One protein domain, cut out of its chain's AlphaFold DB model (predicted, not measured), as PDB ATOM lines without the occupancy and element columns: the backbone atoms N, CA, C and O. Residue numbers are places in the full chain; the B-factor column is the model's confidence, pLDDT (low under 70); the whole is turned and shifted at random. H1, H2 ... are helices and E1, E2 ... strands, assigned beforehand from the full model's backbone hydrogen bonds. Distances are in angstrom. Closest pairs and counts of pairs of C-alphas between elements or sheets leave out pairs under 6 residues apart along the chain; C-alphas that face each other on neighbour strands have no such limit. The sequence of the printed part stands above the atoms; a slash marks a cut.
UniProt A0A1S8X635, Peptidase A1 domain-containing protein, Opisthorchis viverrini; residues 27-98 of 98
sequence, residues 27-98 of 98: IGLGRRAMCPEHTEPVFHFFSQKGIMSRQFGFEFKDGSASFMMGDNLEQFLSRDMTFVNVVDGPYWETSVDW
ATOM      1  N   ILE A  27     154.135 121.249 131.765       90.62
ATOM      2  CA  ILE A  27     154.023 119.832 132.110       90.62
ATOM      3  C   ILE A  27     155.245 119.453 132.948       90.62
ATOM      4  O   ILE A  27     156.371 119.428 132.457       90.62
ATOM      5  N   GLY A  28     155.018 119.159 134.227       89.69
ATOM      6  CA  GLY A  28     156.070 118.721 135.139       89.69
ATOM      7  C   GLY A  28     156.489 117.272 134.879       89.69
ATOM      8  O   GLY A  28     155.664 116.361 134.927       89.69
ATOM      9  N   LEU A  29     157.787 117.057 134.662       91.44
ATOM     10  CA  LEU A  29     158.397 115.731 134.478       91.44
ATOM     11  C   LEU A  29     159.285 115.324 135.663       91.44
ATOM     12  O   LEU A  29     160.097 114.413 135.544       91.44
ATOM     13  N   GLY A  30     159.156 116.005 136.804       90.38
ATOM     14  CA  GLY A  30     159.917 115.720 138.021       90.38
ATOM     15  C   GLY A  30     159.535 114.396 138.689       90.38
ATOM     16  O   GLY A  30     158.572 113.725 138.307       90.38
ATOM     17  N   ARG A  31     160.293 114.017 139.723       89.56
ATOM     18  CA  ARG A  31     159.990 112.822 140.521       89.56
ATOM     19  C   ARG A  31     158.737 113.055 141.360       89.56
ATOM     20  O   ARG A  31     158.471 114.166 141.810       89.56
ATOM     21  N   ARG A  32     158.025 111.967 141.665       86.56
ATOM     22  CA  ARG A  32     156.819 111.972 142.511       86.56
ATOM     23  C   ARG A  32     157.005 112.687 143.855       86.56
ATOM     24  O   ARG A  32     156.063 113.288 144.349       86.56
ATOM     25  N   ALA A  33     158.206 112.642 144.436       85.25
ATOM     26  CA  ALA A  33     158.517 113.320 145.698       85.25
ATOM     27  C   ALA A  33     158.293 114.846 145.646       85.25
ATOM     28  O   ALA A  33     158.074 115.457 146.685       85.25
ATOM     29  N   MET A  34     158.316 115.443 144.451       83.38
ATOM     30  CA  MET A  34     158.091 116.874 144.229       83.38
ATOM     31  C   MET A  34     156.640 117.228 143.908       83.38
ATOM     32  O   MET A  34     156.318 118.407 143.765       83.38
ATOM     33  N   CYS A  35     155.761 116.240 143.750       82.38
ATOM     34  CA  CYS A  35     154.388 116.502 143.361       82.38
ATOM     35  C   CYS A  35     153.580 117.047 144.550       82.38
ATOM     36  O   CYS A  35     153.501 116.384 145.591       82.38
ATOM     37  N   PRO A  36     152.947 118.225 144.409       75.31
ATOM     38  CA  PRO A  36     152.057 118.747 145.432       75.31
ATOM     39  C   PRO A  36     150.839 117.832 145.593       75.31
ATOM     40  O   PRO A  36     150.416 117.160 144.647       75.31
ATOM     41  N   GLU A  37     150.280 117.813 146.805       75.56
ATOM     42  CA  GLU A  37     148.974 117.202 147.105       75.56
ATOM     43  C   GLU A  37     148.836 115.733 146.659       75.56
ATOM     44  O   GLU A  37     147.756 115.271 146.301       75.56
ATOM     45  N   HIS A  38     149.941 114.978 146.676       66.12
ATOM     46  CA  HIS A  38     150.001 113.571 146.252       66.12
ATOM     47  C   HIS A  38     149.577 113.313 144.797       66.12
ATOM     48  O   HIS A  38     149.232 112.181 144.445       66.12
ATOM     49  N   THR A  39     149.637 114.334 143.940       79.12
ATOM     50  CA  THR A  39     149.466 114.164 142.494       79.12
ATOM     51  C   THR A  39     150.565 113.260 141.916       79.12
ATOM     52  O   THR A  39     151.649 113.117 142.484       79.12
ATOM     53  N   GLU A  40     150.277 112.591 140.800       84.88
ATOM     54  CA  GLU A  40     151.256 111.755 140.096       84.88
ATOM     55  C   GLU A  40     151.810 112.529 138.896       84.88
ATOM     56  O   GLU A  40     151.026 113.143 138.165       84.88
ATOM     57  N   PRO A  41     153.127 112.468 138.625       88.62
ATOM     58  CA  PRO A  41     153.666 112.958 137.366       88.62
ATOM     59  C   PRO A  41     152.967 112.295 136.176       88.62
ATOM     60  O   PRO A  41     152.608 111.115 136.221       88.62
ATOM     61  N   VAL A  42     152.836 113.023 135.071       89.88
ATOM     62  CA  VAL A  42     152.051 112.568 133.913       89.88
ATOM     63  C   VAL A  42     152.531 111.213 133.354       89.88
ATOM     64  O   VAL A  42     151.724 110.329 133.067       89.88
ATOM     65  N   PHE A  43     153.848 110.988 133.312       89.75
ATOM     66  CA  PHE A  43     154.454 109.730 132.858       89.75
ATOM     67  C   PHE A  43     154.236 108.565 133.841       89.75
ATOM     68  O   PHE A  43     154.156 107.405 133.434       89.75
ATOM     69  N   HIS A  44     154.083 108.854 135.140       90.56
ATOM     70  CA  HIS A  44     153.670 107.859 136.130       90.56
ATOM     71  C   HIS A  44     152.211 107.452 135.922       90.56
ATOM     72  O   HIS A  44     151.913 106.257 135.896       90.56
ATOM     73  N   PHE A  45     151.320 108.429 135.726       90.44
ATOM     74  CA  PHE A  45     149.901 108.179 135.474       90.44
ATOM     75  C   PHE A  45     149.694 107.306 134.225       90.44
ATOM     76  O   PHE A  45     148.964 106.315 134.273       90.44
ATOM     77  N   PHE A  46     150.390 107.604 133.124       91.12
ATOM     78  CA  PHE A  46     150.291 106.804 131.898       91.12
ATOM     79  C   PHE A  46     150.789 105.371 132.085       91.12
ATOM     80  O   PHE A  46     150.143 104.426 131.624       91.12
ATOM     81  N   SER A  47     151.889 105.190 132.816       91.06
ATOM     82  CA  SER A  47     152.409 103.857 133.112       91.06
ATOM     83  C   SER A  47     151.471 103.037 133.994       91.06
ATOM     84  O   SER A  47     151.252 101.862 133.711       91.06
ATOM     85  N   GLN A  48     150.838 103.647 135.000       90.12
ATOM     86  CA  GLN A  48     149.831 102.974 135.834       90.12
ATOM     87  C   GLN A  48     148.596 102.532 135.035       90.12
ATOM     88  O   GLN A  48     147.937 101.562 135.403       90.12
ATOM     89  N   LYS A  49     148.288 103.217 133.928       89.19
ATOM     90  CA  LYS A  49     147.217 102.844 132.992       89.19
ATOM     91  C   LYS A  49     147.647 101.807 131.946       89.19
ATOM     92  O   LYS A  49     146.824 101.435 131.116       89.19
ATOM     93  N   GLY A  50     148.901 101.349 131.968       90.75
ATOM     94  CA  GLY A  50     149.434 100.390 130.995       90.75
ATOM     95  C   GLY A  50     149.581 100.961 129.582       90.75
ATOM     96  O   GLY A  50     149.620 100.201 128.622       90.75
ATOM     97  N   ILE A  51     149.623 102.289 129.449       90.06
ATOM     98  CA  ILE A  51     149.657 102.968 128.151       90.06
ATOM     99  C   ILE A  51     151.070 102.982 127.563       90.06
ATOM    100  O   ILE A  51     151.240 102.796 126.362       90.06
ATOM    101  N   MET A  52     152.071 103.268 128.396       88.88
ATOM    102  CA  MET A  52     153.469 103.411 127.991       88.88
ATOM    103  C   MET A  52     154.397 103.235 129.201       88.88
ATOM    104  O   MET A  52     153.950 103.391 130.344       88.88
ATOM    105  N   SER A  53     155.677 102.916 128.995       87.88
ATOM    106  CA  SER A  53     156.650 102.884 130.095       87.88
ATOM    107  C   SER A  53     156.915 104.267 130.698       87.88
ATOM    108  O   SER A  53     156.539 105.312 130.171       87.88
ATOM    109  N   ARG A  54     157.603 104.273 131.846       89.12
ATOM    110  CA  ARG A  54     158.027 105.488 132.566       89.12
ATOM    111  C   ARG A  54     159.285 106.128 131.967       89.12
ATOM    112  O   ARG A  54     160.021 106.794 132.687       89.12
ATOM    113  N   GLN A  55     159.556 105.889 130.688       90.19
ATOM    114  CA  GLN A  55     160.700 106.452 129.985       90.19
ATOM    115  C   GLN A  55     160.255 107.654 129.153       90.19
ATOM    116  O   GLN A  55     159.209 107.638 128.503       90.19
ATOM    117  N   PHE A  56     161.063 108.706 129.185       92.00
ATOM    118  CA  PHE A  56     160.928 109.874 128.328       92.00
ATOM    119  C   PHE A  56     162.316 110.404 127.976       92.00
ATOM    120  O   PHE A  56     163.294 110.114 128.665       92.00
ATOM    121  N   GLY A  57     162.397 111.176 126.901       91.50
ATOM    122  CA  GLY A  57     163.645 111.735 126.416       91.50
ATOM    123  C   GLY A  57     163.428 112.992 125.594       91.50
ATOM    124  O   GLY A  57     162.314 113.306 125.167       91.50
ATOM    125  N   PHE A  58     164.529 113.703 125.391       91.19
ATOM    126  CA  PHE A  58     164.581 114.908 124.586       91.19
ATOM    127  C   PHE A  58     165.671 114.759 123.536       91.19
ATOM    128  O   PHE A  58     166.794 114.368 123.857       91.19
ATOM    129  N   GLU A  59     165.353 115.114 122.300       89.19
ATOM    130  CA  GLU A  59     166.332 115.284 121.235       89.19
ATOM    131  C   GLU A  59     166.367 116.762 120.849       89.19
ATOM    132  O   GLU A  59     165.341 117.343 120.497       89.19
ATOM    133  N   PHE A  60     167.549 117.372 120.911       89.06
ATOM    134  CA  PHE A  60     167.771 118.746 120.472       89.06
ATOM    135  C   PHE A  60     168.651 118.722 119.227       89.06
ATOM    136  O   PHE A  60     169.786 118.248 119.280       89.06
ATOM    137  N   LYS A  61     168.136 119.220 118.102       87.19
ATOM    138  CA  LYS A  61     168.831 119.181 116.812       87.19
ATOM    139  C   LYS A  61     168.470 120.387 115.955       87.19
ATOM    140  O   LYS A  61     167.296 120.711 115.817       87.19
ATOM    141  N   ASP A  62     169.478 121.040 115.375       89.81
ATOM    142  CA  ASP A  62     169.319 122.148 114.419       89.81
ATOM    143  C   ASP A  62     168.374 123.269 114.911       89.81
ATOM    144  O   ASP A  62     167.568 123.811 114.158       89.81
ATOM    145  N   GLY A  63     168.433 123.597 116.208       88.12
ATOM    146  CA  GLY A  63     167.560 124.602 116.833       88.12
ATOM    147  C   GLY A  63     166.121 124.142 117.103       88.12
ATOM    148  O   GLY A  63     165.313 124.937 117.576       88.12
ATOM    149  N   SER A  64     165.803 122.876 116.835       89.62
ATOM    150  CA  SER A  64     164.528 122.232 117.163       89.62
ATOM    151  C   SER A  64     164.665 121.311 118.377       89.62
ATOM    152  O   SER A  64     165.759 120.845 118.704       89.62
ATOM    153  N   ALA A  65     163.538 121.034 119.030       90.56
ATOM    154  CA  ALA A  65     163.454 120.110 120.152       90.56
ATOM    155  C   ALA A  65     162.301 119.124 119.942       90.56
ATOM    156  O   ALA A  65     161.176 119.532 119.647       90.56
ATOM    157  N   SER A  66     162.582 117.841 120.142       91.00
ATOM    158  CA  SER A  66     161.591 116.772 120.157       91.00
ATOM    159  C   SER A  66     161.497 116.194 121.558       91.00
ATOM    160  O   SER A  66     162.507 115.842 122.164       91.00
ATOM    161  N   PHE A  67     160.273 116.067 122.060       91.56
ATOM    162  CA  PHE A  67     159.979 115.322 123.275       91.56
ATOM    163  C   PHE A  67     159.384 113.968 122.899       91.56
ATOM    164  O   PHE A  67     158.426 113.904 122.125       91.56
ATOM    165  N   MET A  68     159.931 112.893 123.459       90.88
ATOM    166  CA  MET A  68     159.438 111.536 123.249       90.88
ATOM    167  C   MET A  68     159.132 110.887 124.596       90.88
ATOM    168  O   MET A  68     159.870 111.058 125.564       90.88
ATOM    169  N   MET A  69     158.052 110.112 124.657       89.88
ATOM    170  CA  MET A  69     157.679 109.325 125.829       89.88
ATOM    171  C   MET A  69     157.182 107.957 125.379       89.88
ATOM    172  O   MET A  69     156.434 107.855 124.406       89.88
ATOM    173  N   GLY A  70     157.585 106.925 126.111       88.31
ATOM    174  CA  GLY A  70     157.131 105.559 125.921       88.31
ATOM    175  C   GLY A  70     158.270 104.580 125.712       88.31
ATOM    176  O   GLY A  70     159.364 104.770 126.231       88.31
ATOM    177  N   ASP A  71     157.984 103.490 125.011       85.56
ATOM    178  CA  ASP A  71     158.877 102.335 124.961       85.56
ATOM    179  C   ASP A  71     159.930 102.471 123.858       85.56
ATOM    180  O   ASP A  71     159.680 103.064 122.809       85.56
ATOM    181  N   ASN A  72     161.094 101.851 124.066       83.56
ATOM    182  CA  ASN A  72     162.172 101.758 123.074       83.56
ATOM    183  C   ASN A  72     162.702 103.121 122.582       83.56
ATOM    184  O   ASN A  72     163.096 103.249 121.422       83.56
ATOM    185  N   LEU A  73     162.747 104.133 123.460       85.19
ATOM    186  CA  LEU A  73     163.240 105.475 123.113       85.19
ATOM    187  C   LEU A  73     164.665 105.480 122.555       85.19
ATOM    188  O   LEU A  73     164.996 106.327 121.734       85.19
ATOM    189  N   GLU A  74     165.483 104.502 122.933       81.12
ATOM    190  CA  GLU A  74     166.849 104.322 122.429       81.12
ATOM    191  C   GLU A  74     166.931 104.134 120.905       81.12
ATOM    192  O   GLU A  74     167.983 104.352 120.319       81.12
ATOM    193  N   GLN A  75     165.833 103.758 120.237       81.00
ATOM    194  CA  GLN A  75     165.788 103.684 118.770       81.00
ATOM    195  C   GLN A  75     165.679 105.063 118.106       81.00
ATOM    196  O   GLN A  75     166.045 105.214 116.940       81.00
ATOM    197  N   PHE A  76     165.144 106.041 118.837       78.75
ATOM    198  CA  PHE A  76     164.916 107.411 118.376       78.75
ATOM    199  C   PHE A  76     165.983 108.376 118.887       78.75
ATOM    200  O   PHE A  76     166.203 109.425 118.294       78.75
ATOM    201  N   LEU A  77     166.640 108.013 119.985       78.00
ATOM    202  CA  LEU A  77     167.734 108.755 120.591       78.00
ATOM    203  C   LEU A  77     169.088 108.186 120.122       78.00
ATOM    204  O   LEU A  77     169.159 107.109 119.534       78.00
ATOM    205  N   SER A  78     170.174 108.933 120.340       74.50
ATOM    206  CA  SER A  78     171.524 108.532 119.909       74.50
ATOM    207  C   SER A  78     171.901 107.127 120.401       74.50
ATOM    208  O   SER A  78     171.597 106.758 121.533       74.50
ATOM    209  N   ARG A  79     172.621 106.362 119.569       71.12
ATOM    210  CA  ARG A  79     173.040 104.984 119.888       71.12
ATOM    211  C   ARG A  79     174.086 104.901 121.003       71.12
ATOM    212  O   ARG A  79     174.202 103.856 121.631       71.12
ATOM    213  N   ASP A  80     174.799 105.993 121.264       80.12
ATOM    214  CA  ASP A  80     175.893 106.046 122.236       80.12
ATOM    215  C   ASP A  80     175.456 106.786 123.511       80.12
ATOM    216  O   ASP A  80     175.979 107.848 123.853       80.12
ATOM    217  N   MET A  81     174.446 106.256 124.205       82.81
ATOM    218  CA  MET A  81     173.998 106.810 125.485       82.81
ATOM    219  C   MET A  81     174.778 106.220 126.660       82.81
ATOM    220  O   MET A  81     174.905 105.007 126.811       82.81
ATOM    221  N   THR A  82     175.272 107.101 127.529       87.38
ATOM    222  CA  THR A  82     175.835 106.717 128.826       87.38
ATOM    223  C   THR A  82     174.755 106.849 129.887       87.38
ATOM    224  O   THR A  82     174.253 107.944 130.136       87.38
ATOM    225  N   PHE A  83     174.407 105.733 130.522       88.19
ATOM    226  CA  PHE A  83     173.472 105.729 131.638       88.19
ATOM    227  C   PHE A  83     174.210 106.019 132.939       88.19
ATOM    228  O   PHE A  83     175.228 105.398 133.243       88.19
ATOM    229  N   VAL A  84     173.663 106.947 133.718       92.44
ATOM    230  CA  VAL A  84     174.147 107.284 135.057       92.44
ATOM    231  C   VAL A  84     173.054 107.019 136.077       92.44
ATOM    232  O   VAL A  84     171.861 107.119 135.777       92.44
ATOM    233  N   ASN A  85     173.463 106.664 137.290       93.38
ATOM    234  CA  ASN A  85     172.520 106.470 138.378       93.38
ATOM    235  C   ASN A  85     172.008 107.825 138.864       93.38
ATOM    236  O   ASN A  85     172.788 108.718 139.186       93.38
ATOM    237  N   VAL A  86     170.688 107.942 138.962       92.69
ATOM    238  CA  VAL A  86     170.044 109.066 139.642       92.69
ATOM    239  C   VAL A  86     170.279 108.895 141.141       92.69
ATOM    240  O   VAL A  86     170.014 107.817 141.675       92.69
ATOM    241  N   VAL A  87     170.772 109.931 141.819       92.75
ATOM    242  CA  VAL A  87     170.972 109.873 143.274       92.75
ATOM    243  C   VAL A  87     169.635 109.971 144.013       92.75
ATOM    244  O   VAL A  87     168.603 110.380 143.464       92.75
ATOM    245  N   ASP A  88     169.626 109.553 145.274       89.44
ATOM    246  CA  ASP A  88     168.434 109.667 146.108       89.44
ATOM    247  C   ASP A  88     168.131 111.137 146.406       89.44
ATOM    248  O   ASP A  88     168.967 111.859 146.946       89.44
ATOM    249  N   GLY A  89     166.917 111.573 146.063       87.00
ATOM    250  CA  GLY A  89     166.509 112.959 146.230       87.00
ATOM    251  C   GLY A  89     165.235 113.330 145.466       87.00
ATOM    252  O   GLY A  89     164.584 112.468 144.859       87.00
ATOM    253  N   PRO A  90     164.819 114.604 145.524       87.75
ATOM    254  CA  PRO A  90     163.591 115.063 144.887       87.75
ATOM    255  C   PRO A  90     163.701 115.228 143.365       87.75
ATOM    256  O   PRO A  90     162.678 115.240 142.677       87.75
ATOM    257  N   TYR A  91     164.913 115.355 142.823       91.69
ATOM    258  CA  TYR A  91     165.129 115.748 141.430       91.69
ATOM    259  C   TYR A  91     165.699 114.615 140.574       91.69
ATOM    260  O   TYR A  91     166.076 113.547 141.062       91.69
ATOM    261  N   TRP A  92     165.737 114.853 139.263       93.12
ATOM    262  CA  TRP A  92     166.569 114.083 138.340       93.12
ATOM    263  C   TRP A  92     167.999 114.605 138.438       93.12
ATOM    264  O   TRP A  92     168.409 115.479 137.682       93.12
ATOM    265  N   GLU A  93     168.721 114.118 139.438       93.56
ATOM    266  CA  GLU A  93     170.050 114.594 139.810       93.56
ATOM    267  C   GLU A  93     171.050 113.436 139.871       93.56
ATOM    268  O   GLU A  93     170.686 112.289 140.134       93.56
ATOM    269  N   THR A  94     172.316 113.738 139.595       93.75
ATOM    270  CA  THR A  94     173.433 112.785 139.603       93.75
ATOM    271  C   THR A  94     174.655 113.431 140.242       93.75
ATOM    272  O   THR A  94     174.800 114.655 140.213       93.75
ATOM    273  N   SER A  95     175.557 112.612 140.777       90.69
ATOM    274  CA  SER A  95     176.899 113.057 141.150       90.69
ATOM    275  C   SER A  95     177.763 113.218 139.902       90.69
ATOM    276  O   SER A  95     177.654 112.429 138.961       90.69
ATOM    277  N   VAL A  96     178.622 114.235 139.907       88.50
ATOM    278  CA  VAL A  96     179.654 114.454 138.891       88.50
ATOM    279  C   VAL A  96     180.991 114.467 139.613       88.50
ATOM    280  O   VAL A  96     181.197 115.299 140.499       88.50
ATOM    281  N   ASP A  97     181.871 113.546 139.238       84.06
ATOM    282  CA  ASP A  97     183.262 113.562 139.677       84.06
ATOM    283  C   ASP A  97     184.034 114.508 138.746       84.06
ATOM    284  O   ASP A  97     184.028 114.318 137.526       84.06
ATOM    285  N   TRP A  98     184.636 115.553 139.321       72.19
ATOM    286  CA  TRP A  98     185.428 116.567 138.613       72.19
ATOM    287  C   TRP A  98     186.923 116.350 138.836       72.19
ATOM    288  O   TRP A  98     187.302 116.048 139.992       72.19
TER     289      TRP A  98
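What this domain is: This is residues 27 to 98 of the 98 residues of the protein "Peptidase A1 domain-containing protein" of Opisthorchis viverrini (UniProt A0A1S8X635). There is little regular structure here: a narrow two-stranded hairpin, E1 and E2, reaches away from one short helix, H1, and long stretches with no named element, residues 27 to 41 and 70 to 98, make up most of the rest. Residues 70 to 98, with no named element, run on from E2 to the chain's end. Of 72 printed residues, 19 are in named elements, in the order H1, E1, E2; the class is mixed and the sheet antiparallel. The whole is loose, with a radius of gyration of the C-alphas of 14.0 A and spans of 38 by 35 by 23 A.

How they stand to each other: Look first at E1, residues 56 to 61, and E2, residues 64 to 69, a hairpin with a tight link, antiparallel at 164 degrees. N 59 and O 66 are 2.9 A apart, within hydrogen-bond range. In H1, residues 42 to 48, every O i to N i+4 pair is within that range. Its closest C-alphas to E2 are those of Phe 43 and Met 69, 7.7 A apart.

Where its parts are: Find C-alpha 56 at (160.928, 109.874, 128.328); from there E1 runs 16.8 A. E2 runs 17.0 A to C-alpha 69 at (157.679, 109.325, 125.829). H1 spans 10.0 A.

The domain as a whole: The farthest C-alphas, of Lys 49 and Trp 98, are 41.0 A apart. The printed part has no cut; residue 38 is under pLDDT 70.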